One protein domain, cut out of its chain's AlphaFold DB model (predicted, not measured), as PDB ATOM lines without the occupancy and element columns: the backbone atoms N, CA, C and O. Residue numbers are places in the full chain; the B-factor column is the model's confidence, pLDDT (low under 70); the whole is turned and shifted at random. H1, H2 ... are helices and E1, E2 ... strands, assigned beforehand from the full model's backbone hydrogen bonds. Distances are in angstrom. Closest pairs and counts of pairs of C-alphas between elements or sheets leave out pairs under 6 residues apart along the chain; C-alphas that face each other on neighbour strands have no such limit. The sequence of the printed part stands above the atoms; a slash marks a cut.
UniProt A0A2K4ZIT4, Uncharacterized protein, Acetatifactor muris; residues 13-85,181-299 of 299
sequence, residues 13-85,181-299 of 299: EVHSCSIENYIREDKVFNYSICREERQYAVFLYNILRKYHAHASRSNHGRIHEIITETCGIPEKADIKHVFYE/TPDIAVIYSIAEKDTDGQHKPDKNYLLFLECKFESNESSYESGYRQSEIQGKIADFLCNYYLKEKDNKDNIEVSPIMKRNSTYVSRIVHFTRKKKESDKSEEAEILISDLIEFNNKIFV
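What this domain is: This is residues 13 to 85 and 181 to 299 of the 299 residues of an uncharacterized protein of Acetatifactor muris (UniProt A0A2K4ZIT4). A strongly twisted, branched sheet of six strands curls round one long helix, H2, with H6 packed on H2 and H5 lying over E3, E4 and E5. H4 lies over E5, H3 only grazes the sheet, and residues 13 to 20, 23 to 28 and 276 to 281 stick out. The printed part has 192 residues, with six named helices and six named strands, which follow each other along the chain as H1, H2, H3, H4, E1, E2, E3, H5, E4, E5, E6 and H6; the class is mixed, helices and strands, and in the sheet the neighbours E1 and E2 and the neighbours E2 and E3 are antiparallel, while E3 and E4, E3 and E5, and E5 and E6 are parallel. It is compact, with a radius of gyration of the C-alphas of 18.6 A, and only just elongated, spanning 68 by 44 by 35 A.

Where its parts are: H1 is residues 19 to 23, beginning at C-alpha 19 (179.700, 235.333, 197.716). H2, residues 33 to 50, is 26.4 A long; H3 is residues 54 to 57 and H4 residues 61 to 70. E1 is residues 78 to 84, E2 residues 184 to 190, and E3, residues 203 to 212, is 28.8 A long. H5, residues 226 to 241, measures 20.9 A. E4 is residues 251 to 253, E5 residues 266 to 271 and E6 residues 284 to 286. H6, residues 287 to 298, measures 17.0 A and ends at C-alpha 298 (185.097, 219.886, 196.675).

How they stand to each other: E1 and E2 are antiparallel, with N 83 and O 185 at 2.8 A. E2 and E3 form an antiparallel hairpin, with N 186 and O 207 at 2.8 A. E2 lies on one side of E3, and E4 and E5 on the other side, both parallel to E3: N 206 and O 252 are 2.8 A apart, N 212 and O 268 2.8 A. E6 is parallel to E5, with N 271 and O 285 at 2.9 A. H2 is on the sheet; its closest C-alphas to E3 are those of Ala 41 and Cys 211, 6.2 A. H2 and H6 touch at Phe 43 and Leu 290, C-alphas 5.8 A apart, at a steep tilt of 48 degrees, the same way. H5 runs along the strands at a height over the sheet of 9.0 A, and H4 at 10.3 A. H1 is not on the sheet. In H1, H4, H5 and H6 every O i to N i+4 pair is within hydrogen-bond range, in H2 12 of 14; H3 is too short for one, with its one O i to N i+3 pair within range.

The domain as a whole: The C-alphas farthest apart, of Glu 13 and Asp 196, are 72.4 A apart. Residues 86 to 180 are not printed, and C-alphas 85 and 181 are 5.3 A apart across the cut. The links E2 to E3, E3 to H5, E4 to E5 and E5 to E6 are long. Of the printed part, 45 residues have pLDDT under 70, among them 13 to 35, 242 to 249 and 275 to 282.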
ATOM      1  N   GLU A  13     170.180 247.568 207.654       36.91
ATOM      2  CA  GLU A  13     170.962 247.421 206.415       36.91
ATOM      3  C   GLU A  13     172.188 246.540 206.672       36.91
ATOM      4  O   GLU A  13     173.333 246.958 206.769       36.91
ATOM      5  N   VAL A  14     171.846 245.273 206.903       36.12
ATOM      6  CA  VAL A  14     172.507 244.058 206.428       36.12
ATOM      7  C   VAL A  14     173.947 244.247 205.917       36.12
ATOM      8  O   VAL A  14     174.209 244.349 204.720       36.12
ATOM      9  N   HIS A  15     174.913 244.134 206.829       34.56
ATOM     10  CA  HIS A  15     176.247 243.628 206.504       34.56
ATOM     11  C   HIS A  15     176.146 242.148 206.080       34.56
ATOM     12  O   HIS A  15     176.521 241.249 206.830       34.56
ATOM     13  N   SER A  16     175.614 241.867 204.889       31.89
ATOM     14  CA  SER A  16     175.722 240.543 204.268       31.89
ATOM     15  C   SER A  16     176.956 240.529 203.378       31.89
ATOM     16  O   SER A  16     176.926 240.952 202.221       31.89
ATOM     17  N   CYS A  17     178.061 240.038 203.929       35.81
ATOM     18  CA  CYS A  17     179.173 239.546 203.131       35.81
ATOM     19  C   CYS A  17     178.737 238.193 202.551       35.81
ATOM     20  O   CYS A  17     178.809 237.173 203.234       35.81
ATOM     21  N   SER A  18     178.188 238.203 201.338       40.03
ATOM     22  CA  SER A  18     177.792 236.994 200.618       40.03
ATOM     23  C   SER A  18     178.619 236.864 199.337       40.03
ATOM     24  O   SER A  18     179.073 237.867 198.777       40.03
ATOM     25  N   ILE A  19     178.857 235.630 198.887       41.53
ATOM     26  CA  ILE A  19     179.700 235.333 197.716       41.53
ATOM     27  C   ILE A  19     179.109 235.938 196.429       41.53
ATOM     28  O   ILE A  19     179.826 236.243 195.483       41.53
ATOM     29  N   GLU A  20     177.801 236.202 196.415       39.94
ATOM     30  CA  GLU A  20     177.098 236.864 195.319       39.94
ATOM     31  C   GLU A  20     177.506 238.336 195.155       39.94
ATOM     32  O   GLU A  20     177.560 238.825 194.027       39.94
ATOM     33  N   ASN A  21     177.865 239.025 196.248       41.47
ATOM     34  CA  ASN A  21     178.411 240.388 196.193       41.47
ATOM     35  C   ASN A  21     179.860 240.418 195.675       41.47
ATOM     36  O   ASN A  21     180.327 241.463 195.243       41.47
ATOM     37  N   TYR A  22     180.557 239.277 195.694       39.41
ATOM     38  CA  TYR A  22     181.913 239.109 195.159       39.41
ATOM     39  C   TYR A  22     181.923 238.861 193.639       39.41
ATOM     40  O   TYR A  22     182.864 239.230 192.943       39.41
ATOM     41  N   ILE A  23     180.859 238.240 193.116       42.00
ATOM     42  CA  ILE A  23     180.713 237.886 191.692       42.00
ATOM     43  C   ILE A  23     180.146 239.054 190.870       42.00
ATOM     44  O   ILE A  23     180.391 239.148 189.666       42.00
ATOM     45  N   ARG A  24     179.400 239.970 191.496       39.75
ATOM     46  CA  ARG A  24     178.935 241.198 190.843       39.75
ATOM     47  C   ARG A  24     180.098 242.189 190.783       39.75
ATOM     48  O   ARG A  24     180.570 242.633 191.820       39.75
ATOM     49  N   GLU A  25     180.562 242.531 189.577       40.50
ATOM     50  CA  GLU A  25     181.582 243.564 189.300       40.50
ATOM     51  C   GLU A  25     181.102 244.993 189.690       40.50
ATOM     52  O   GLU A  25     181.222 245.937 188.906       40.50
ATOM     53  N   ASP A  26     180.520 245.187 190.878       40.97
ATOM     54  CA  ASP A  26     180.081 246.499 191.351       40.97
ATOM     55  C   ASP A  26     181.304 247.326 191.763       40.97
ATOM     56  O   ASP A  26     181.878 247.185 192.843       40.97
ATOM     57  N   LYS A  27     181.688 248.225 190.852       42.03
ATOM     58  CA  LYS A  27     182.859 249.124 190.865       42.03
ATOM     59  C   LYS A  27     182.961 250.085 192.065       42.03
ATOM     60  O   LYS A  27     183.787 250.994 192.040       42.03
ATOM     61  N   VAL A  28     182.115 249.947 193.083       41.66
ATOM     62  CA  VAL A  28     181.988 250.905 194.193       41.66
ATOM     63  C   VAL A  28     182.715 250.435 195.457       41.66
ATOM     64  O   VAL A  28     183.074 251.264 196.290       41.66
ATOM     65  N   PHE A  29     183.023 249.141 195.593       37.28
ATOM     66  CA  PHE A  29     183.653 248.621 196.807       37.28
ATOM     67  C   PHE A  29     185.050 248.039 196.551       37.28
ATOM     68  O   PHE A  29     185.204 246.888 196.154       37.28
ATOM     69  N   ASN A  30     186.084 248.831 196.853       38.47
ATOM     70  CA  ASN A  30     187.469 248.368 196.982       38.47
ATOM     71  C   ASN A  30     187.620 247.508 198.252       38.47
ATOM     72  O   ASN A  30     188.034 247.997 199.307       38.47
ATOM     73  N   TYR A  31     187.267 246.224 198.181       37.59
ATOM     74  CA  TYR A  31     187.503 245.283 199.276       37.59
ATOM     75  C   TYR A  31     188.936 244.715 199.222       37.59
ATOM     76  O   TYR A  31     189.276 243.921 198.362       37.59
ATOM     77  N   SER A  32     189.767 245.130 200.186       36.72
ATOM     78  CA  SER A  32     190.960 244.448 200.738       36.72
ATOM     79  C   SER A  32     191.764 243.506 199.808       36.72
ATOM     80  O   SER A  32     191.704 242.284 199.935       36.72
ATOM     81  N   ILE A  33     192.637 244.094 198.983       42.59
ATOM     82  CA  ILE A  33     193.577 243.421 198.058       42.59
ATOM     83  C   ILE A  33     194.426 242.325 198.751       42.59
ATOM     84  O   ILE A  33     194.660 241.260 198.188       42.59
ATOM     85  N   CYS A  34     194.806 242.512 200.024       46.41
ATOM     86  CA  CYS A  34     195.597 241.535 200.794       46.41
ATOM     87  C   CYS A  34     194.844 240.259 201.237       46.41
ATOM     88  O   CYS A  34     195.479 239.335 201.756       46.41
ATOM     89  N   ARG A  35     193.509 240.200 201.118       59.12
ATOM     90  CA  ARG A  35     192.736 238.967 201.376       59.12
ATOM     91  C   ARG A  35     192.535 238.145 200.108       59.12
ATOM     92  O   ARG A  35     192.526 236.922 200.197       59.12
ATOM     93  N   GLU A  36     192.414 238.801 198.959       70.00
ATOM     94  CA  GLU A  36     192.126 238.138 197.685       70.00
ATOM     95  C   GLU A  36     193.319 237.312 197.189       70.00
ATOM     96  O   GLU A  36     193.158 236.137 196.871       70.00
ATOM     97  N   GLU A  37     194.538 237.864 197.223       81.62
ATOM     98  CA  GLU A  37     195.755 237.138 196.811       81.62
ATOM     99  C   GLU A  37     195.959 235.850 197.613       81.62
ATOM    100  O   GLU A  37     196.227 234.790 197.044       81.62
ATOM    101  N   ARG A  38     195.723 235.911 198.931       83.44
ATOM    102  CA  ARG A  38     195.761 234.734 199.804       83.44
ATOM    103  C   ARG A  38     194.705 233.702 199.434       83.44
ATOM    104  O   ARG A  38     195.012 232.514 199.435       83.44
ATOM    105  N   GLN A  39     193.480 234.126 199.123       86.25
ATOM    106  CA  GLN A  39     192.406 233.217 198.708       86.25
ATOM    107  C   GLN A  39     192.749 232.513 197.393       86.25
ATOM    108  O   GLN A  39     192.608 231.294 197.292       86.25
ATOM    109  N   TYR A  40     193.266 233.246 196.410       89.94
ATOM    110  CA  TYR A  40     193.694 232.671 195.137       89.94
ATOM    111  C   TYR A  40     194.892 231.729 195.303       89.94
ATOM    112  O   TYR A  40     194.920 230.659 194.691       89.94
ATOM    113  N   ALA A  41     195.831 232.051 196.197       92.19
ATOM    114  CA  ALA A  41     196.907 231.140 196.574       92.19
ATOM    115  C   ALA A  41     196.368 229.852 197.228       92.19
ATOM    116  O   ALA A  41     196.829 228.763 196.891       92.19
ATOM    117  N   VAL A  42     195.338 229.924 198.085       90.94
ATOM    118  CA  VAL A  42     194.660 228.722 198.623       90.94
ATOM    119  C   VAL A  42     194.021 227.897 197.505       90.94
ATOM    120  O   VAL A  42     194.126 226.668 197.496       90.94
ATOM    121  N   PHE A  43     193.382 228.545 196.531       92.62
ATOM    122  CA  PHE A  43     192.794 227.850 195.388       92.62
ATOM    123  C   PHE A  43     193.851 227.131 194.549       92.62
ATOM    124  O   PHE A  43     193.664 225.961 194.204       92.62
ATOM    125  N   LEU A  44     194.979 227.787 194.276       96.25
ATOM    126  CA  LEU A  44     196.109 227.171 193.588       96.25
ATOM    127  C   LEU A  44     196.711 226.020 194.407       96.25
ATOM    128  O   LEU A  44     196.979 224.951 193.861       96.25
ATOM    129  N   TYR A  45     196.849 226.186 195.723       93.75
ATOM    130  CA  TYR A  45     197.291 225.138 196.645       93.75
ATOM    131  C   TYR A  45     196.416 223.876 196.544       93.75
ATOM    132  O   TYR A  45     196.939 222.763 196.436       93.75
ATOM    133  N   ASN A  46     195.089 224.028 196.518       89.00
ATOM    134  CA  ASN A  46     194.163 222.901 196.381       89.00
ATOM    135  C   ASN A  46     194.319 222.189 195.030       89.00
ATOM    136  O   ASN A  46     194.327 220.956 194.985       89.00
ATOM    137  N   ILE A  47     194.495 222.949 193.944       93.75
ATOM    138  CA  ILE A  47     194.741 222.411 192.598       93.75
ATOM    139  C   ILE A  47     196.044 221.604 192.581       93.75
ATOM    140  O   ILE A  47     196.030 220.440 192.183       93.75
ATOM    141  N   LEU A  48     197.146 222.167 193.086       94.00
ATOM    142  CA  LEU A  48     198.445 221.487 193.156       94.00
ATOM    143  C   LEU A  48     198.372 220.181 193.963       94.00
ATOM    144  O   LEU A  48     199.002 219.191 193.598       94.00
ATOM    145  N   ARG A  49     197.570 220.148 195.035       91.31
ATOM    146  CA  ARG A  49     197.347 218.931 195.830       91.31
ATOM    147  C   ARG A  49     196.483 217.894 195.124       91.31
ATOM    148  O   ARG A  49     196.801 216.704 195.181       91.31
ATOM    149  N   LYS A  50     195.388 218.308 194.483       92.31
ATOM    150  CA  LYS A  50     194.503 217.387 193.755       92.31
ATOM    151  C   LYS A  50     195.241 216.748 192.581       92.31
ATOM    152  O   LYS A  50     195.195 215.531 192.429       92.31
ATOM    153  N   TYR A  51     195.944 217.563 191.801       93.06
ATOM    154  CA  TYR A  51     196.596 217.182 190.548       93.06
ATOM    155  C   TYR A  51     198.099 216.931 190.718       93.06
ATOM    156  O   TYR A  51     198.908 217.221 189.836       93.06
ATOM    157  N   HIS A  52     198.474 216.384 191.877       90.31
ATOM    158  CA  HIS A  52     199.867 216.190 192.264       90.31
ATOM    159  C   HIS A  52     200.604 215.174 191.372       90.31
ATOM    160  O   HIS A  52     201.784 215.355 191.071       90.31
ATOM    161  N   ALA A  53     199.913 214.128 190.909       89.44
ATOM    162  CA  ALA A  53     200.484 213.089 190.056       89.44
ATOM    163  C   ALA A  53     200.471 213.498 188.578       89.44
ATOM    164  O   ALA A  53     199.433 213.931 188.064       89.44
ATOM    165  N   HIS A  54     201.576 213.286 187.859       88.56
ATOM    166  CA  HIS A  54     201.697 213.678 186.455       88.56
ATOM    167  C   HIS A  54     200.631 213.047 185.553       88.56
ATOM    168  O   HIS A  54     199.990 213.745 184.772       88.56
ATOM    169  N   ALA A  55     200.336 211.762 185.750       86.50
ATOM    170  CA  ALA A  55     199.287 211.065 185.008       86.50
ATOM    171  C   ALA A  55     197.888 211.679 185.218       86.50
ATOM    172  O   ALA A  55     197.058 211.653 184.314       86.50
ATOM    173  N   SER A  56     197.622 212.253 186.399       81.94
ATOM    174  CA  SER A  56     196.326 212.873 186.700       81.94
ATOM    175  C   SER A  56     196.149 214.219 185.997       81.94
ATOM    176  O   SER A  56     195.066 214.503 185.497       81.94
ATOM    177  N   ARG A  57     197.209 215.033 185.905       85.00
ATOM    178  CA  ARG A  57     197.151 216.372 185.294       85.00
ATOM    179  C   ARG A  57     197.148 216.345 183.770       85.00
ATOM    180  O   ARG A  57     196.492 217.191 183.177       85.00
ATOM    181  N   SER A  58     197.821 215.383 183.131       79.56
ATOM    182  CA  SER A  58     197.924 215.319 181.662       79.56
ATOM    183  C   SER A  58     196.569 215.171 180.958       79.56
ATOM    184  O   SER A  58     196.444 215.525 179.793       79.56
ATOM    185  N   ASN A  59     195.534 214.723 181.674       79.69
ATOM    186  CA  ASN A  59     194.166 214.620 181.157       79.69
ATOM    187  C   ASN A  59     193.354 215.926 181.284       79.69
ATOM    188  O   ASN A  59     192.208 215.983 180.844       79.69
ATOM    189  N   HIS A  60     193.922 216.979 181.880       86.12
ATOM    190  CA  HIS A  60     193.261 218.261 182.111       86.12
ATOM    191  C   HIS A  60     194.079 219.407 181.508       86.12
ATOM    192  O   HIS A  60     194.872 220.030 182.207       86.12
ATOM    193  N   GLY A  61     193.855 219.720 180.226       90.06
ATOM    194  CA  GLY A  61     194.696 220.650 179.451       90.06
ATOM    195  C   GLY A  61     195.018 221.977 180.150       90.06
ATOM    196  O   GLY A  61     196.183 222.344 180.252       90.06
ATOM    197  N   ARG A  62     194.017 222.660 180.720       92.62
ATOM    198  CA  ARG A  62     194.239 223.944 181.407       92.62
ATOM    199  C   ARG A  62     194.932 223.809 182.769       92.62
ATOM    200  O   ARG A  62     195.751 224.645 183.124       92.62
ATOM    201  N   ILE A  63     194.636 222.755 183.532       93.25
ATOM    202  CA  ILE A  63     195.335 222.473 184.801       93.25
ATOM    203  C   ILE A  63     196.794 222.117 184.527       93.25
ATOM    204  O   ILE A  63     197.682 222.565 185.247       93.25
ATOM    205  N   HIS A  64     197.032 221.322 183.483       93.88
ATOM    206  CA  HIS A  64     198.365 220.991 183.014       93.88
ATOM    207  C   HIS A  64     199.149 222.269 182.705       93.88
ATOM    208  O   HIS A  64     200.182 222.473 183.327       93.88
ATOM    209  N   GLU A  65     198.611 223.151 181.858       93.12
ATOM    210  CA  GLU A  65     199.224 224.437 181.494       93.12
ATOM    211  C   GLU A  65     199.541 225.313 182.721       93.12
ATOM    212  O   GLU A  65     200.660 225.798 182.861       93.12
ATOM    213  N   ILE A  66     198.599 225.464 183.661       94.75
ATOM    214  CA  ILE A  66     198.821 226.241 184.895       94.75
ATOM    215  C   ILE A  66     200.007 225.682 185.697       94.75
ATOM    216  O   ILE A  66     200.876 226.431 186.146       94.75
ATOM    217  N   ILE A  67     200.051 224.363 185.893       95.62
ATOM    218  CA  ILE A  67     201.087 223.715 186.704       95.62
ATOM    219  C   ILE A  67     202.448 223.752 185.991       95.62
ATOM    220  O   ILE A  67     203.470 223.990 186.641       95.62
ATOM    221  N   THR A  68     202.482 223.524 184.678       93.88
ATOM    222  CA  THR A  68     203.739 223.406 183.932       93.88
ATOM    223  C   THR A  68     204.312 224.747 183.508       93.88
ATOM    224  O   THR A  68     205.497 224.986 183.732       93.88
ATOM    225  N   GLU A  69     203.496 225.643 182.960       91.94
ATOM    226  CA  GLU A  69     203.968 226.908 182.394       91.94
ATOM    227  C   GLU A  69     203.979 228.034 183.428       91.94
ATOM    228  O   GLU A  69     204.979 228.743 183.587       91.94
ATOM    229  N   THR A  70     202.893 228.183 184.192       92.81
ATOM    230  CA  THR A  70     202.816 229.262 185.180       92.81
ATOM    231  C   THR A  70     203.622 228.931 186.433       92.81
ATOM    232  O   THR A  70     204.547 229.669 186.790       92.81
ATOM    233  N   CYS A  71     203.334 227.798 187.082       95.44
ATOM    234  CA  CYS A  71     204.070 227.389 188.280       95.44
ATOM    235  C   CYS A  71     205.495 226.904 187.963       95.44
ATOM    236  O   CYS A  71     206.347 226.941 188.846       95.44
ATOM    237  N   GLY A  72     205.784 226.479 186.729       94.56
ATOM    238  CA  GLY A  72     207.120 226.019 186.340       94.56
ATOM    239  C   GLY A  72     207.475 224.624 186.868       94.56
ATOM    240  O   GLY A  72     208.654 224.327 187.065       94.56
ATOM    241  N   ILE A  73     206.477 223.777 187.150       96.06
ATOM    242  CA  ILE A  73     206.686 222.389 187.584       96.06
ATOM    243  C   ILE A  73     206.773 221.498 186.335       96.06
ATOM    244  O   ILE A  73     205.814 221.449 185.570       96.06
ATOM    245  N   PRO A  74     207.867 220.751 186.105       94.75
ATOM    246  CA  PRO A  74     208.042 220.004 184.858       94.75
ATOM    247  C   PRO A  74     206.915 219.006 184.564       94.75
ATOM    248  O   PRO A  74     206.424 218.319 185.459       94.75
ATOM    249  N   GLU A  75     206.570 218.841 183.282       91.88
ATOM    250  CA  GLU A  75     205.472 217.977 182.815       91.88
ATOM    251  C   GLU A  75     205.531 216.540 183.353       91.88
ATOM    252  O   GLU A  75     204.486 215.926 183.563       91.88
ATOM    253  N   LYS A  76     206.723 216.006 183.623       90.88
ATOM    254  CA  LYS A  76     206.919 214.632 184.117       90.88
ATOM    255  C   LYS A  76     207.132 214.532 185.631       90.88
ATOM    256  O   LYS A  76     207.371 213.440 186.129       90.88
ATOM    257  N   ALA A  77     207.083 215.646 186.364       93.19
ATOM    258  CA  ALA A  77     207.392 215.670 187.790       93.19
ATOM    259  C   ALA A  77     206.196 215.303 188.681       93.19
ATOM    260  O   ALA A  77     205.147 215.918 188.552       93.19
ATOM    261  N   ASP A  78     206.315 214.403 189.648       92.38
ATOM    262  CA  ASP A  78     205.241 214.213 190.634       92.38
ATOM    263  C   ASP A  78     205.405 215.189 191.800       92.38
ATOM    264  O   ASP A  78     206.469 215.282 192.407       92.38
ATOM    265  N   ILE A  79     204.341 215.906 192.154       92.06
ATOM    266  CA  ILE A  79     204.327 216.762 193.340       92.06
ATOM    267  C   ILE A  79     204.201 215.857 194.572       92.06
ATOM    268  O   ILE A  79     203.229 215.119 194.724       92.06
ATOM    269  N   LYS A  80     205.190 215.911 195.466       86.25
ATOM    270  CA  LYS A  80     205.225 215.125 196.709       86.25
ATOM    271  C   LYS A  80     204.602 215.885 197.867       86.25
ATOM    272  O   LYS A  80     203.833 215.316 198.640       86.25
ATOM    273  N   HIS A  81     204.915 217.175 197.973       83.62
ATOM    274  CA  HIS A  81     204.424 218.031 199.045       83.62
ATOM    275  C   HIS A  81     204.049 219.412 198.520       83.62
ATOM    276  O   HIS A  81     204.736 219.969 197.667       83.62
ATOM    277  N   VAL A  82     202.971 219.961 199.077       82.56
ATOM    278  CA  VAL A  82     202.545 221.345 198.876       82.56
ATOM    279  C   VAL A  82     202.316 221.946 200.256       82.56
ATOM    280  O   VAL A  82     201.567 221.392 201.064       82.56
ATOM    281  N   PHE A  83     202.971 223.064 200.520       82.19
ATOM    282  CA  PHE A  83     202.902 223.830 201.754       82.19
ATOM    283  C   PHE A  83     202.281 225.194 201.453       82.19
ATOM    284  O   PHE A  83     202.532 225.747 200.386       82.19
ATOM    285  N   TYR A  84     201.493 225.723 202.385       82.62
ATOM    286  CA  TYR A  84     200.829 227.022 202.268       82.62
ATOM    287  C   TYR A  84     201.274 227.924 203.418       82.62
ATOM    288  O   TYR A  84     201.210 227.486 204.568       82.62
ATOM    289  N   GLU A  85     201.754 229.132 203.101       82.81
ATOM    290  CA  GLU A  85     202.229 230.148 204.060       82.81
ATOM    291  C   GLU A  85     203.159 229.595 205.166       82.81
ATOM    292  O   GLU A  85     203.053 229.941 206.345       82.81
ATOM    293  N   THR A 181     207.554 234.060 204.416       87.00
ATOM    294  CA  THR A 181     206.691 232.957 204.001       87.00
ATOM    295  C   THR A 181     206.543 233.020 202.488       87.00
ATOM    296  O   THR A 181     206.002 234.016 202.007       87.00
ATOM    297  N   PRO A 182     207.006 232.030 201.708       87.25
ATOM    298  CA  PRO A 182     206.450 231.851 200.373       87.25
ATOM    299  C   PRO A 182     204.951 231.553 200.497       87.25
ATOM    300  O   PRO A 182     204.551 230.804 201.397       87.25
ATOM    301  N   ASP A 183     204.134 232.111 199.602       91.69
ATOM    302  CA  ASP A 183     202.689 231.843 199.595       91.69
ATOM    303  C   ASP A 183     202.424 230.345 199.425       91.69
ATOM    304  O   ASP A 183     201.627 229.746 200.154       91.69
ATOM    305  N   ILE A 184     203.157 229.715 198.499       92.81
ATOM    306  CA  ILE A 184     203.154 228.267 198.309       92.81
ATOM    307  C   ILE A 184     204.588 227.770 198.164       92.81
ATOM    308  O   ILE A 184     205.394 228.325 197.420       92.81
ATOM    309  N   ALA A 185     204.897 226.659 198.822       90.12
ATOM    310  CA  ALA A 185     206.109 225.901 198.551       90.12
ATOM    311  C   ALA A 185     205.773 224.487 198.095       90.12
ATOM    312  O   ALA A 185     204.884 223.832 198.639       90.12
ATOM    313  N   VAL A 186     206.503 224.009 197.099       89.69
ATOM    314  CA  VAL A 186     206.278 222.727 196.444       89.69
ATOM    315  C   VAL A 186     207.561 221.915 196.505       89.69
ATOM    316  O   VAL A 186     208.630 222.410 196.159       89.69
ATOM    317  N   ILE A 187     207.443 220.655 196.918       88.56
ATOM    318  CA  ILE A 187     208.473 219.646 196.674       88.56
ATOM    319  C   ILE A 187     207.950 218.742 195.570       88.56
ATOM    320  O   ILE A 187     206.926 218.077 195.756       88.56
ATOM    321  N   TYR A 188     208.637 218.715 194.434       92.19
ATOM    322  CA  TYR A 188     208.332 217.810 193.329       92.19
ATOM    323  C   TYR A 188     209.512 216.885 193.048       92.19
ATOM    324  O   TYR A 188     210.657 217.239 193.317       92.19
ATOM    325  N   SER A 189     209.236 215.706 192.500       91.44
ATOM    326  CA  SER A 189     210.252 214.733 192.121       91.44
ATOM    327  C   SER A 189     210.253 214.504 190.620       91.44
ATOM    328  O   SER A 189     209.196 214.426 189.997       91.44
ATOM    329  N   ILE A 190     211.433 214.341 190.037       90.00
ATOM    330  CA  ILE A 190     211.597 213.869 188.665       90.00
ATOM    331  C   ILE A 190     212.218 212.479 188.734       90.00
ATOM    332  O   ILE A 190     213.278 212.300 189.334       90.00
ATOM    333  N   ALA A 191     211.557 211.504 188.111       84.56
ATOM    334  CA  ALA A 191     212.126 210.177 187.943       84.56
ATOM    335  C   ALA A 191     213.308 210.257 186.971       84.56
ATOM    336  O   ALA A 191     213.130 210.551 185.784       84.56
ATOM    337  N   GLU A 192     214.515 209.994 187.467       74.06
ATOM    338  CA  GLU A 192     215.697 209.880 186.623       74.06
ATOM    339  C   GLU A 192     215.839 208.439 186.118       74.06
ATOM    340  O   GLU A 192     215.728 207.465 186.866       74.06
ATOM    341  N   LYS A 193     216.097 208.306 184.818       71.50
ATOM    342  CA  LYS A 193     216.539 207.048 184.209       71.50
ATOM    343  C   LYS A 193     217.997 207.207 183.814       71.50
ATOM    344  O   LYS A 193     218.386 208.276 183.338       71.50
ATOM    345  N   ASP A 194     218.804 206.179 184.033       61.22
ATOM    346  CA  ASP A 194     220.141 206.150 183.453       61.22
ATOM    347  C   ASP A 194     220.089 205.882 181.937       61.22
ATOM    348  O   ASP A 194     219.029 205.648 181.347       61.22
ATOM    349  N   THR A 195     221.253 205.960 181.295       60.84
ATOM    350  CA  THR A 195     221.434 205.688 179.863       60.84
ATOM    351  C   THR A 195     221.092 204.252 179.463       60.84
ATOM    352  O   THR A 195     220.808 204.016 178.292       60.84
ATOM    353  N   ASP A 196     221.057 203.326 180.423       71.75
ATOM    354  CA  ASP A 196     220.769 201.903 180.229       71.75
ATOM    355  C   ASP A 196     219.314 201.544 180.610       71.75
ATOM    356  O   ASP A 196     218.919 200.377 180.601       71.75
ATOM    357  N   GLY A 197     218.484 202.550 180.918       64.38
ATOM    358  CA  GLY A 197     217.071 202.398 181.251       64.38
ATOM    359  C   GLY A 197     216.780 201.943 182.686       64.38
ATOM    360  O   GLY A 197     215.611 201.703 183.000       64.38
ATOM    361  N   GLN A 198     217.782 201.846 183.564       68.62
ATOM    362  CA  GLN A 198     217.579 201.535 184.977       68.62
ATOM    363  C   GLN A 198     217.118 202.769 185.762       68.62
ATOM    364  O   GLN A 198     217.462 203.919 185.464       68.62
ATOM    365  N   HIS A 199     216.305 202.519 186.789       66.50
ATOM    366  CA  HIS A 199     215.802 203.559 187.677       66.50
ATOM    367  C   HIS A 199     216.902 204.061 188.611       66.50
ATOM    368  O   HIS A 199     217.429 203.305 189.429       66.50
ATOM    369  N   LYS A 200     217.190 205.361 188.529       72.38
ATOM    370  CA  LYS A 200     217.892 206.082 189.588       72.38
ATOM    371  C   LYS A 200     216.895 206.499 190.671       72.38
ATOM    372  O   LYS A 200     215.698 206.590 190.388       72.38
ATOM    373  N   PRO A 201     217.362 206.748 191.908       72.38
ATOM    374  CA  PRO A 201     216.524 207.391 192.909       72.38
ATOM    375  C   PRO A 201     215.986 208.717 192.364       72.38
ATOM    376  O   PRO A 201     216.726 209.482 191.741       72.38
ATOM    377  N   ASP A 202     214.696 208.956 192.594       81.62
ATOM    378  CA  ASP A 202     214.023 210.184 192.185       81.62
ATOM    379  C   ASP A 202     214.779 211.409 192.700       81.62
ATOM    380  O   ASP A 202     215.195 211.470 193.862       81.62
ATOM    381  N   LYS A 203     214.915 212.413 191.836       87.25
ATOM    382  CA  LYS A 203     215.520 213.680 192.212       87.25
ATOM    383  C   LYS A 203     214.444 214.654 192.664       87.25
ATOM    384  O   LYS A 203     213.501 214.918 191.919       87.25
ATOM    385  N   ASN A 204     214.586 215.175 193.879       88.50
ATOM    386  CA  ASN A 204     213.611 216.071 194.490       88.50
ATOM    387  C   ASN A 204     214.038 217.533 194.353       88.50
ATOM    388  O   ASN A 204     215.219 217.864 194.459       88.50
ATOM    389  N   TYR A 205     213.060 218.412 194.173       91.88
ATOM    390  CA  TYR A 205     213.275 219.838 193.978       91.88
ATOM    391  C   TYR A 205     212.338 220.667 194.847       91.88
ATOM    392  O   TYR A 205     211.138 220.397 194.899       91.88
ATOM    393  N   LEU A 206     212.885 221.702 195.482       91.50
ATOM    394  CA  LEU A 206     212.158 222.724 196.222       91.50
ATOM    395  C   LEU A 206     211.844 223.915 195.312       91.50
ATOM    396  O   LEU A 206     212.746 224.523 194.736       91.50
ATOM    397  N   LEU A 207     210.567 224.268 195.219       96.06
ATOM    398  CA  LEU A 207     210.065 225.403 194.459       96.06
ATOM    399  C   LEU A 207     209.222 226.304 195.358       96.06
ATOM    400  O   LEU A 207     208.278 225.838 195.988       96.06
ATOM    401  N   PHE A 208     209.531 227.593 195.382       96.56
ATOM    402  CA  PHE A 208     208.703 228.614 196.014       96.56
ATOM    403  C   PHE A 208     207.923 229.385 194.957       96.56
ATOM    404  O   PHE A 208     208.504 229.829 193.964       96.56
ATOM    405  N   LEU A 209     206.623 229.536 195.197       95.81
ATOM    406  CA  LEU A 209     205.708 230.342 194.408       95.81
ATOM    407  C   LEU A 209     205.282 231.550 195.246       95.81
ATOM    408  O   LEU A 209     204.750 231.384 196.346       95.81
ATOM    409  N   GLU A 210     205.509 232.740 194.708       94.31
ATOM    410  CA  GLU A 210     205.021 234.007 195.251       94.31
ATOM    411  C   GLU A 210     203.857 234.473 194.378       94.31
ATOM    412  O   GLU A 210     204.014 234.737 193.186       94.31
ATOM    413  N   CYS A 211     202.669 234.523 194.951       92.69
ATOM    414  CA  CYS A 211     201.424 234.750 194.248       92.69
ATOM    415  C   CYS A 211     201.073 236.240 194.250       92.69
ATOM    416  O   CYS A 211     200.989 236.867 195.303       92.69
ATOM    417  N   LYS A 212     200.829 236.811 193.069       91.06
ATOM    418  CA  LYS A 212     200.510 238.231 192.882       91.06
ATOM    419  C   LYS A 212     199.246 238.389 192.056       91.06
ATOM    420  O   LYS A 212     199.022 237.630 191.120       91.06
ATOM    421  N   PHE A 213     198.428 239.383 192.371       84.81
ATOM    422  CA  PHE A 213     197.254 239.732 191.575       84.81
ATOM    423  C   PHE A 213     197.357 241.177 191.079       84.81
ATOM    424  O   PHE A 213     197.817 241.416 189.966       84.81
ATOM    425  N   GLU A 214     196.977 242.138 191.917       79.06
ATOM    426  CA  GLU A 214     197.068 243.576 191.631       79.06
ATOM    427  C   GLU A 214     198.224 244.237 192.390       79.06
ATOM    428  O   GLU A 214     198.609 245.367 192.077       79.06
ATOM    429  N   SER A 215     198.791 243.548 193.386       76.44
ATOM    430  CA  SER A 215     199.946 244.056 194.107       76.44
ATOM    431  C   SER A 215     201.239 243.796 193.335       76.44
ATOM    432  O   SER A 215     201.453 242.738 192.738       76.44
ATOM    433  N   ASN A 216     202.133 244.782 193.376       78.81
ATOM    434  CA  ASN A 216     203.517 244.575 192.982       78.81
ATOM    435  C   ASN A 216     204.258 243.807 194.082       78.81
ATOM    436  O   ASN A 216     203.911 243.860 195.264       78.81
ATOM    437  N   GLU A 217     205.337 243.138 193.690       85.81
ATOM    438  CA  GLU A 217     206.294 242.592 194.641       85.81
ATOM    439  C   GLU A 217     206.821 243.685 195.579       85.81
ATOM    440  O   GLU A 217     207.273 244.742 195.137       85.81
ATOM    441  N   SER A 218     206.744 243.426 196.884       85.50
ATOM    442  CA  SER A 218     207.250 244.345 197.899       85.50
ATOM    443  C   SER A 218     208.734 244.104 198.166       85.50
ATOM    444  O   SER A 218     209.252 242.997 197.989       85.50
ATOM    445  N   SER A 219     209.410 245.141 198.654       89.56
ATOM    446  CA  SER A 219     210.777 245.049 199.169       89.56
ATOM    447  C   SER A 219     210.787 245.142 200.688       89.56
ATOM    448  O   SER A 219     209.968 245.839 201.288       89.56
ATOM    449  N   TYR A 220     211.729 244.444 201.307       87.12
ATOM    450  CA  TYR A 220     212.007 244.543 202.730       87.12
ATOM    451  C   TYR A 220     212.907 245.743 203.061       87.12
ATOM    452  O   TYR A 220     213.483 246.379 202.177       87.12
ATOM    453  N   GLU A 221     213.063 246.031 204.358       84.38
ATOM    454  CA  GLU A 221     213.939 247.096 204.876       84.38
ATOM    455  C   GLU A 221     215.399 246.924 204.441       84.38
ATOM    456  O   GLU A 221     216.107 247.909 204.245       84.38
ATOM    457  N   SER A 222     215.852 245.680 204.263       81.88
ATOM    458  CA  SER A 222     217.180 245.366 203.726       81.88
ATOM    459  C   SER A 222     217.395 245.769 202.261       81.88
ATOM    460  O   SER A 222     218.518 245.675 201.766       81.88
ATOM    461  N   GLY A 223     216.337 246.169 201.551       86.50
ATOM    462  CA  GLY A 223     216.350 246.461 200.118       86.50
ATOM    463  C   GLY A 223     216.124 245.242 199.217       86.50
ATOM    464  O   GLY A 223     215.917 245.424 198.020       86.50
ATOM    465  N   TYR A 224     216.113 244.020 199.763       90.19
ATOM    466  CA  TYR A 224     215.781 242.818 198.995       90.19
ATOM    467  C   TYR A 224     214.279 242.709 198.744       90.19
ATOM    468  O   TYR A 224     213.458 243.000 199.616       90.19
ATOM    469  N   ARG A 225     213.916 242.214 197.564       93.56
ATOM    470  CA  ARG A 225     212.533 241.871 197.228       93.56
ATOM    471  C   ARG A 225     212.092 240.586 197.926       93.56
ATOM    472  O   ARG A 225     212.920 239.765 198.334       93.56
ATOM    473  N   GLN A 226     210.779 240.389 198.048       92.19
ATOM    474  CA  GLN A 226     210.201 239.188 198.662       92.19
ATOM    475  C   GLN A 226     210.758 237.893 198.054       92.19
ATOM    476  O   GLN A 226     211.235 237.020 198.788       92.19
ATOM    477  N   SER A 227     210.790 237.813 196.722       93.62
ATOM    478  CA  SER A 227     211.288 236.656 195.977       93.62
ATOM    479  C   SER A 227     212.771 236.392 196.194       93.62
ATOM    480  O   SER A 227     213.195 235.236 196.177       93.62
ATOM    481  N   GLU A 228     213.564 237.429 196.453       95.12
ATOM    482  CA  GLU A 228     215.004 237.324 196.690       95.12
ATOM    483  C   GLU A 228     215.300 236.767 198.081       95.12
ATOM    484  O   GLU A 228     216.143 235.880 198.219       95.12
ATOM    485  N   ILE A 229     214.578 237.215 199.115       94.38
ATOM    486  CA  ILE A 229     214.677 236.621 200.457       94.38
ATOM    487  C   ILE A 229     214.223 235.159 200.434       94.38
ATOM    488  O   ILE A 229     214.906 234.294 200.982       94.38
ATOM    489  N   GLN A 230     213.118 234.852 199.755       94.88
ATOM    490  CA  GLN A 230     212.647 233.474 199.594       94.88
ATOM    491  C   GLN A 230     213.660 232.609 198.829       94.88
ATOM    492  O   GLN A 230     213.936 231.476 199.222       94.88
ATOM    493  N   GLY A 231     214.284 233.145 197.781       94.69
ATOM    494  CA  GLY A 231     215.360 232.469 197.061       94.69
ATOM    495  C   GLY A 231     216.590 232.199 197.932       94.69
ATOM    496  O   GLY A 231     217.117 231.087 197.905       94.69
ATOM    497  N   LYS A 232     216.996 233.158 198.778       93.75
ATOM    498  CA  LYS A 232     218.050 232.957 199.789       93.75
ATOM    499  C   LYS A 232     217.695 231.850 200.783       93.75
ATOM    500  O   LYS A 232     218.571 231.076 201.156       93.75
ATOM    501  N   ILE A 233     216.430 231.749 201.200       91.62
ATOM    502  CA  ILE A 233     215.961 230.657 202.067       91.62
ATOM    503  C   ILE A 233     216.119 229.309 201.359       91.62
ATOM    504  O   ILE A 233     216.689 228.390 201.941       91.62
ATOM    505  N   ALA A 234     215.658 229.183 200.109       90.88
ATOM    506  CA  ALA A 234     215.766 227.933 199.354       90.88
ATOM    507  C   ALA A 234     217.231 227.511 199.154       90.88
ATOM    508  O   ALA A 234     217.585 226.359 199.405       90.88
ATOM    509  N   ASP A 235     218.089 228.452 198.763       91.56
ATOM    510  CA  ASP A 235     219.522 228.225 198.582       91.56
ATOM    511  C   ASP A 235     220.206 227.811 199.886       91.56
ATOM    512  O   ASP A 235     220.908 226.800 199.928       91.56
ATOM    513  N   PHE A 236     219.951 228.538 200.976       87.19
ATOM    514  CA  PHE A 236     220.476 228.189 202.288       87.19
ATOM    515  C   PHE A 236     220.042 226.781 202.714       87.19
ATOM    516  O   PHE A 236     220.879 225.966 203.100       87.19
ATOM    517  N   LEU A 237     218.750 226.460 202.618       83.12
ATOM    518  CA  LEU A 237     218.248 225.149 203.015       83.12
ATOM    519  C   LEU A 237     218.892 224.047 202.168       83.12
ATOM    520  O   LEU A 237     219.585 223.192 202.713       83.12
ATOM    521  N   CYS A 238     218.739 224.082 200.846       82.69
ATOM    522  CA  CYS A 238     219.171 222.991 199.971       82.69
ATOM    523  C   CYS A 238     220.698 222.881 199.832       82.69
ATOM    524  O   CYS A 238     221.242 221.778 199.875       82.69
ATOM    525  N   ASN A 239     221.410 224.002 199.678       83.50
ATOM    526  CA  ASN A 239     222.829 223.982 199.306       83.50
ATOM    527  C   ASN A 239     223.793 224.119 200.490       83.50
ATOM    528  O   ASN A 239     224.972 223.790 200.336       83.50
ATOM    529  N   TYR A 240     223.322 224.583 201.651       78.38
ATOM    530  CA  TYR A 240     224.177 224.865 202.810       78.38
ATOM    531  C   TYR A 240     223.799 224.063 204.041       78.38
ATOM    532  O   TYR A 240     224.669 223.501 204.704       78.38
ATOM    533  N   TYR A 241     222.513 224.025 204.366       75.69
ATOM    534  CA  TYR A 241     222.056 223.409 205.596       75.69
ATOM    535  C   TYR A 241     221.875 221.899 205.434       75.69
ATOM    536  O   TYR A 241     222.376 221.122 206.244       75.69
ATOM    537  N   LEU A 242     221.215 221.492 204.352       69.81
ATOM    538  CA  LEU A 242     220.792 220.116 204.105       69.81
ATOM    539  C   LEU A 242     221.766 219.320 203.245       69.81
ATOM    540  O   LEU A 242     221.545 218.143 203.015       69.81
ATOM    541  N   LYS A 243     222.847 219.920 202.751       65.25
ATOM    542  CA  LYS A 243     223.797 219.251 201.850       65.25
ATOM    543  C   LYS A 243     224.709 218.224 202.554       65.25
ATOM    544  O   LYS A 243     225.555 217.605 201.913       65.25
ATOM    545  N   GLU A 244     224.585 218.052 203.869       59.22
ATOM    546  CA  GLU A 244     225.414 217.115 204.636       59.22
ATOM    547  C   GLU A 244     225.071 215.641 204.360       59.22
ATOM    548  O   GLU A 244     223.984 215.309 203.889       59.22
ATOM    549  N   LYS A 245     226.043 214.757 204.641       48.62
ATOM    550  CA  LYS A 245     226.149 213.353 204.182       48.62
ATOM    551  C   LYS A 245     224.938 212.439 204.436       48.62
ATOM    552  O   LYS A 245     224.877 211.380 203.820       48.62
ATOM    553  N   ASP A 246     223.984 212.843 205.270       50.53
ATOM    554  CA  ASP A 246     222.796 212.059 205.628       50.53
ATOM    555  C   ASP A 246     221.495 212.546 204.963       50.53
ATOM    556  O   ASP A 246     220.406 212.096 205.333       50.53
ATOM    557  N   ASN A 247     221.563 213.449 203.975       52.97
ATOM    558  CA  ASN A 247     220.379 213.905 203.242       52.97
ATOM    559  C   ASN A 247     219.836 212.828 202.295       52.97
ATOM    560  O   ASN A 247     220.075 212.837 201.088       52.97
ATOM    561  N   LYS A 248     219.073 211.898 202.871       54.72
ATOM    562  CA  LYS A 248     218.389 210.808 202.164       54.72
ATOM    563  C   LYS A 248     217.428 211.294 201.078       54.72
ATOM    564  O   LYS A 248     217.176 210.544 200.142       54.72
ATOM    565  N   ASP A 249     216.926 212.523 201.194       60.28
ATOM    566  CA  ASP A 249     215.889 213.059 200.312       60.28
ATOM    567  C   ASP A 249     216.466 213.866 199.128       60.28
ATOM    568  O   ASP A 249     215.706 214.222 198.230       60.28
ATOM    569  N   ASN A 250     217.783 214.147 199.108       73.69
ATOM    570  CA  ASN A 250     218.524 214.851 198.043       73.69
ATOM    571  C   ASN A 250     217.734 215.991 197.362       73.69
ATOM    572  O   ASN A 250     217.556 216.008 196.142       73.69
ATOM    573  N   ILE A 251     217.202 216.912 198.171       83.19
ATOM    574  CA  ILE A 251     216.373 218.021 197.684       83.19
ATOM    575  C   ILE A 251     217.261 219.168 197.194       83.19
ATOM    576  O   ILE A 251     217.968 219.791 197.988       83.19
ATOM    577  N   GLU A 252     217.166 219.495 195.907       90.12
ATOM    578  CA  GLU A 252     217.829 220.649 195.291       90.12
ATOM    579  C   GLU A 252     216.872 221.837 195.127       90.12
ATOM    580  O   GLU A 252     215.653 221.686 195.156       90.12
ATOM    581  N   VAL A 253     217.403 223.044 194.918       92.31
ATOM    582  CA  VAL A 253     216.556 224.182 194.527       92.31
ATOM    583  C   VAL A 253     216.082 223.980 193.087       92.31
ATOM    584  O   VAL A 253     216.874 223.623 192.212       92.31
ATOM    585  N   SER A 254     214.795 224.216 192.825       95.00
ATOM    586  CA  SER A 254     214.208 224.099 191.490       95.00
ATOM    587  C   SER A 254     214.958 224.977 190.475       95.00
ATOM    588  O   SER A 254     215.141 226.171 190.731       95.00
ATOM    589  N   PRO A 255     215.348 224.452 189.295       94.69
ATOM    590  CA  PRO A 255     216.089 225.219 188.293       94.69
ATOM    591  C   PRO A 255     215.377 226.493 187.828       94.69
ATOM    592  O   PRO A 255     216.044 227.472 187.511       94.69
ATOM    593  N   ILE A 256     214.037 226.515 187.842       94.44
ATOM    594  CA  ILE A 256     213.238 227.687 187.445       94.44
ATOM    595  C   ILE A 256     213.428 228.887 188.387       94.44
ATOM    596  O   ILE A 256     213.208 230.028 187.991       94.44
ATOM    597  N   MET A 257     213.853 228.642 189.631       95.56
ATOM    598  CA  MET A 257     214.152 229.698 190.600       95.56
ATOM    599  C   MET A 257     215.532 230.317 190.376       95.56
ATOM    600  O   MET A 257     215.845 231.347 190.965       95.56
ATOM    601  N   LYS A 258     216.396 229.704 189.560       94.56
ATOM    602  CA  LYS A 258     217.750 230.204 189.335       94.56
ATOM    603  C   LYS A 258     217.716 231.396 188.380       94.56
ATOM    604  O   LYS A 258     217.328 231.261 187.222       94.56
ATOM    605  N   ARG A 259     218.190 232.555 188.838       88.69
ATOM    606  CA  ARG A 259     218.433 233.736 187.997       88.69
ATOM    607  C   ARG A 259     219.881 234.178 188.158       88.69
ATOM    608  O   ARG A 259     220.306 234.567 189.240       88.69
ATOM    609  N   ASN A 260     220.646 234.133 187.070       86.44
ATOM    610  CA  ASN A 260     222.091 234.377 187.086       86.44
ATOM    611  C   ASN A 260     222.802 233.475 188.121       86.44
ATOM    612  O   ASN A 260     222.725 232.246 188.046       86.44
ATOM    613  N   SER A 261     223.501 234.083 189.081       84.31
ATOM    614  CA  SER A 261     224.212 233.421 190.177       84.31
ATOM    615  C   SER A 261     223.396 233.310 191.471       84.31
ATOM    616  O   SER A 261     223.935 232.841 192.472       84.31
ATOM    617  N   THR A 262     222.124 233.721 191.477       89.69
ATOM    618  CA  THR A 262     221.255 233.705 192.663       89.69
ATOM    619  C   THR A 262     219.963 232.925 192.413       89.69
ATOM    620  O   THR A 262     219.697 232.442 191.307       89.69
ATOM    621  N   TYR A 263     219.164 232.775 193.467       94.81
ATOM    622  CA  TYR A 263     217.825 232.205 193.392       94.81
ATOM    623  C   TYR A 263     216.787 233.265 193.747       94.81
ATOM    624  O   TYR A 263     217.023 234.095 194.625       94.81
ATOM    625  N   VAL A 264     215.639 233.207 193.081       95.38
ATOM    626  CA  VAL A 264     214.432 233.988 193.364       95.38
ATOM    627  C   VAL A 264     213.220 233.067 193.283       95.38
ATOM    628  O   VAL A 264     213.207 232.134 192.481       95.38
ATOM    629  N   SER A 265     212.202 233.284 194.115       94.25
ATOM    630  CA  SER A 265     210.942 232.548 193.967       94.25
ATOM    631  C   SER A 265     210.273 232.841 192.626       94.25
ATOM    632  O   SER A 265     210.508 233.866 191.978       94.25
ATOM    633  N   ARG A 266     209.458 231.889 192.172       94.81
ATOM    634  CA  ARG A 266     208.680 232.036 190.948       94.81
ATOM    635  C   ARG A 266     207.464 232.898 191.257       94.81
ATOM    636  O   ARG A 266     206.617 232.492 192.046       94.81
ATOM    637  N   ILE A 267     207.362 234.052 190.605       93.44
ATOM    638  CA  ILE A 267     206.143 234.856 190.672       93.44
ATOM    639  C   ILE A 267     205.038 234.166 189.861       93.44
ATOM    640  O   ILE A 267     205.266 233.755 188.721       93.44
ATOM    641  N   VAL A 268     203.859 234.035 190.462       93.88
ATOM    642  CA  VAL A 268     202.638 233.520 189.842       93.88
ATOM    643  C   VAL A 268     201.611 234.640 189.815       93.88
ATOM    644  O   VAL A 268     201.133 235.067 190.862       93.88
ATOM    645  N   HIS A 269     201.270 235.105 188.615       92.50
ATOM    646  CA  HIS A 269     200.312 236.189 188.431       92.50
ATOM    647  C   HIS A 269     198.893 235.663 188.209       92.50
ATOM    648  O   HIS A 269     198.641 234.850 187.316       92.50
ATOM    649  N   PHE A 270     197.957 236.159 189.010       91.12
ATOM    650  CA  PHE A 270     196.525 235.995 188.815       91.12
ATOM    651  C   PHE A 270     195.978 237.153 187.980       91.12
ATOM    652  O   PHE A 270     196.481 238.270 188.050       91.12
ATOM    653  N   THR A 271     194.921 236.916 187.207       88.56
ATOM    654  CA  THR A 271     194.240 237.977 186.454       88.56
ATOM    655  C   THR A 271     192.738 237.725 186.343       88.56
ATOM    656  O   THR A 271     192.270 236.584 186.349       88.56
ATOM    657  N   ARG A 272     191.952 238.805 186.238       83.44
ATOM    658  CA  ARG A 272     190.494 238.730 186.029       83.44
ATOM    659  C   ARG A 272     190.137 238.425 184.574       83.44
ATOM    660  O   ARG A 272     189.087 237.846 184.319       83.44
ATOM    661  N   LYS A 273     190.969 238.847 183.614       82.25
ATOM    662  CA  LYS A 273     190.685 238.753 182.171       82.25
ATOM    663  C   LYS A 273     191.956 238.403 181.410       82.25
ATOM    664  O   LYS A 273     193.035 238.873 181.762       82.25
ATOM    665  N   LYS A 274     191.824 237.609 180.341       71.81
ATOM    666  CA  LYS A 274     192.931 237.395 179.403       71.81
ATOM    667  C   LYS A 274     193.263 238.733 178.750       71.81
ATOM    668  O   LYS A 274     192.366 239.393 178.230       71.81
ATOM    669  N   LYS A 275     194.530 239.138 178.778       67.31
ATOM    670  CA  LYS A 275     194.990 240.273 177.974       67.31
ATOM    671  C   LYS A 275     194.888 239.868 176.499       67.31
ATOM    672  O   LYS A 275     195.508 238.895 176.088       67.31
ATOM    673  N   GLU A 276     194.067 240.580 175.724       55.69
ATOM    674  CA  GLU A 276     193.828 240.291 174.295       55.69
ATOM    675  C   GLU A 276     195.019 240.665 173.397       55.69
ATOM    676  O   GLU A 276     195.112 240.220 172.256       55.69
ATOM    677  N   SER A 277     195.973 241.427 173.923       50.44
ATOM    678  CA  SER A 277     197.222 241.762 173.253       50.44
ATOM    679  C   SER A 277     198.258 242.150 174.299       50.44
ATOM    680  O   SER A 277     198.087 243.161 174.972       50.44
ATOM    681  N   ASP A 278     199.302 241.350 174.475       46.50
ATOM    682  CA  ASP A 278     200.677 241.807 174.280       46.50
ATOM    683  C   ASP A 278     201.678 240.716 174.648       46.50
ATOM    684  O   ASP A 278     201.376 239.769 175.367       46.50
ATOM    685  N   LYS A 279     202.880 240.893 174.103       44.84
ATOM    686  CA  LYS A 279     204.113 240.105 174.225       44.84
ATOM    687  C   LYS A 279     204.642 240.010 175.671       44.84
ATOM    688  O   LYS A 279     205.806 240.292 175.930       44.84
ATOM    689  N   SER A 280     203.782 239.674 176.621       45.50
ATOM    690  CA  SER A 280     204.146 239.327 177.987       45.50
ATOM    691  C   SER A 280     204.584 237.866 177.991       45.50
ATOM    692  O   SER A 280     203.760 236.976 177.811       45.50
ATOM    693  N   GLU A 281     205.883 237.619 178.166       52.78
ATOM    694  CA  GLU A 281     206.470 236.271 178.270       52.78
ATOM    695  C   GLU A 281     206.048 235.519 179.551       52.78
ATOM    696  O   GLU A 281     206.406 234.356 179.737       52.78
ATOM    697  N   GLU A 282     205.295 236.156 180.452       63.97
ATOM    698  CA  GLU A 282     204.876 235.552 181.714       63.97
ATOM    699  C   GLU A 282     203.454 234.983 181.617       63.97
ATOM    700  O   GLU A 282     202.483 235.709 181.403       63.97
ATOM    701  N   ALA A 283     203.341 233.662 181.775       78.38
ATOM    702  CA  ALA A 283     202.069 232.949 181.824       78.38
ATOM    703  C   ALA A 283     201.257 233.347 183.074       78.38
ATOM    704  O   ALA A 283     201.745 233.221 184.198       78.38
ATOM    705  N   GLU A 284     200.004 233.770 182.883       89.31
ATOM    706  CA  GLU A 284     199.071 234.206 183.937       89.31
ATOM    707  C   GLU A 284     197.947 233.167 184.176       89.31
ATOM    708  O   GLU A 284     197.530 232.437 183.266       89.31
ATOM    709  N   ILE A 285     197.391 233.131 185.393       92.31
ATOM    710  CA  ILE A 285     196.249 232.275 185.757       92.31
ATOM    711  C   ILE A 285     194.979 233.122 185.863       92.31
ATOM    712  O   ILE A 285     194.941 234.111 186.595       92.31
ATOM    713  N   LEU A 286     193.899 232.710 185.190       90.19
ATOM    714  CA  LEU A 286     192.605 233.362 185.375       90.19
ATOM    715  C   LEU A 286     192.003 232.992 186.728       90.19
ATOM    716  O   LEU A 286     191.920 231.818 187.088       90.19
ATOM    717  N   ILE A 287     191.478 233.986 187.438       89.44
ATOM    718  CA  ILE A 287     190.745 233.766 188.690       89.44
ATOM    719  C   ILE A 287     189.526 232.857 188.465       89.44
ATOM    720  O   ILE A 287     189.229 232.002 189.298       89.44
ATOM    721  N   SER A 288     188.858 232.978 187.313       85.75
ATOM    722  CA  SER A 288     187.751 232.091 186.937       85.75
ATOM    723  C   SER A 288     188.176 230.624 186.869       85.75
ATOM    724  O   SER A 288     187.434 229.765 187.341       85.75
ATOM    725  N   ASP A 289     189.379 230.343 186.354       90.12
ATOM    726  CA  ASP A 289     189.918 228.982 186.282       90.12
ATOM    727  C   ASP A 289     190.132 228.424 187.697       90.12
ATOM    728  O   ASP A 289     189.732 227.300 188.000       90.12
ATOM    729  N   LEU A 290     190.718 229.230 188.594       88.25
ATOM    730  CA  LEU A 290     190.956 228.839 189.987       88.25
ATOM    731  C   LEU A 290     189.656 228.458 190.704       88.25
ATOM    732  O   LEU A 290     189.605 227.414 191.364       88.25
ATOM    733  N   ILE A 291     188.616 229.283 190.559       85.50
ATOM    734  CA  ILE A 291     187.300 229.060 191.169       85.50
ATOM    735  C   ILE A 291     186.647 227.805 190.581       85.50
ATOM    736  O   ILE A 291     186.199 226.937 191.330       85.50
ATOM    737  N   GLU A 292     186.622 227.675 189.252       86.50
ATOM    738  CA  GLU A 292     186.006 226.533 188.574       86.50
ATOM    739  C   GLU A 292     186.655 225.209 188.999       86.50
ATOM    740  O   GLU A 292     185.955 224.247 189.329       86.50
ATOM    741  N   PHE A 293     187.988 225.149 189.032       88.81
ATOM    742  CA  PHE A 293     188.688 223.936 189.445       88.81
ATOM    743  C   PHE A 293     188.492 223.628 190.925       88.81
ATOM    744  O   PHE A 293     188.317 222.461 191.268       88.81
ATOM    745  N   ASN A 294     188.455 224.634 191.801       87.56
ATOM    746  CA  ASN A 294     188.184 224.396 193.220       87.56
ATOM    747  C   ASN A 294     186.767 223.868 193.447       87.56
ATOM    748  O   ASN A 294     186.603 222.902 194.189       87.56
ATOM    749  N   ASN A 295     185.767 224.397 192.741       82.31
ATOM    750  CA  ASN A 295     184.412 223.849 192.795       82.31
ATOM    751  C   ASN A 295     184.387 222.368 192.387       82.31
ATOM    752  O   ASN A 295     183.741 221.567 193.045       82.31
ATOM    753  N   LYS A 296     185.155 221.964 191.367       86.56
ATOM    754  CA  LYS A 296     185.268 220.546 190.962       86.56
ATOM    755  C   LYS A 296     186.037 219.667 191.955       86.56
ATOM    756  O   LYS A 296     185.927 218.448 191.888       86.56
ATOM    757  N   ILE A 297     186.867 220.247 192.821       85.00
ATOM    758  CA  ILE A 297     187.651 219.499 193.817       85.00
ATOM    759  C   ILE A 297     186.797 219.123 195.032       85.00
ATOM    760  O   ILE A 297     187.018 218.052 195.599       85.00
ATOM    761  N   PHE A 298     185.873 220.000 195.433       75.06
ATOM    762  CA  PHE A 298     185.097 219.886 196.675       75.06
ATOM    763  C   PHE A 298     183.627 219.482 196.479       75.06
ATOM    764  O   PHE A 298     182.880 219.450 197.458       75.06
ATOM    765  N   VAL A 299     183.226 219.171 195.244       57.31
ATOM    766  CA  VAL A 299     181.950 218.521 194.891       57.31
ATOM    767  C   VAL A 299     182.178 217.021 194.754       57.31
ATOM    768  O   VAL A 299     181.330 216.262 195.270       57.31
TER     769      VAL A 299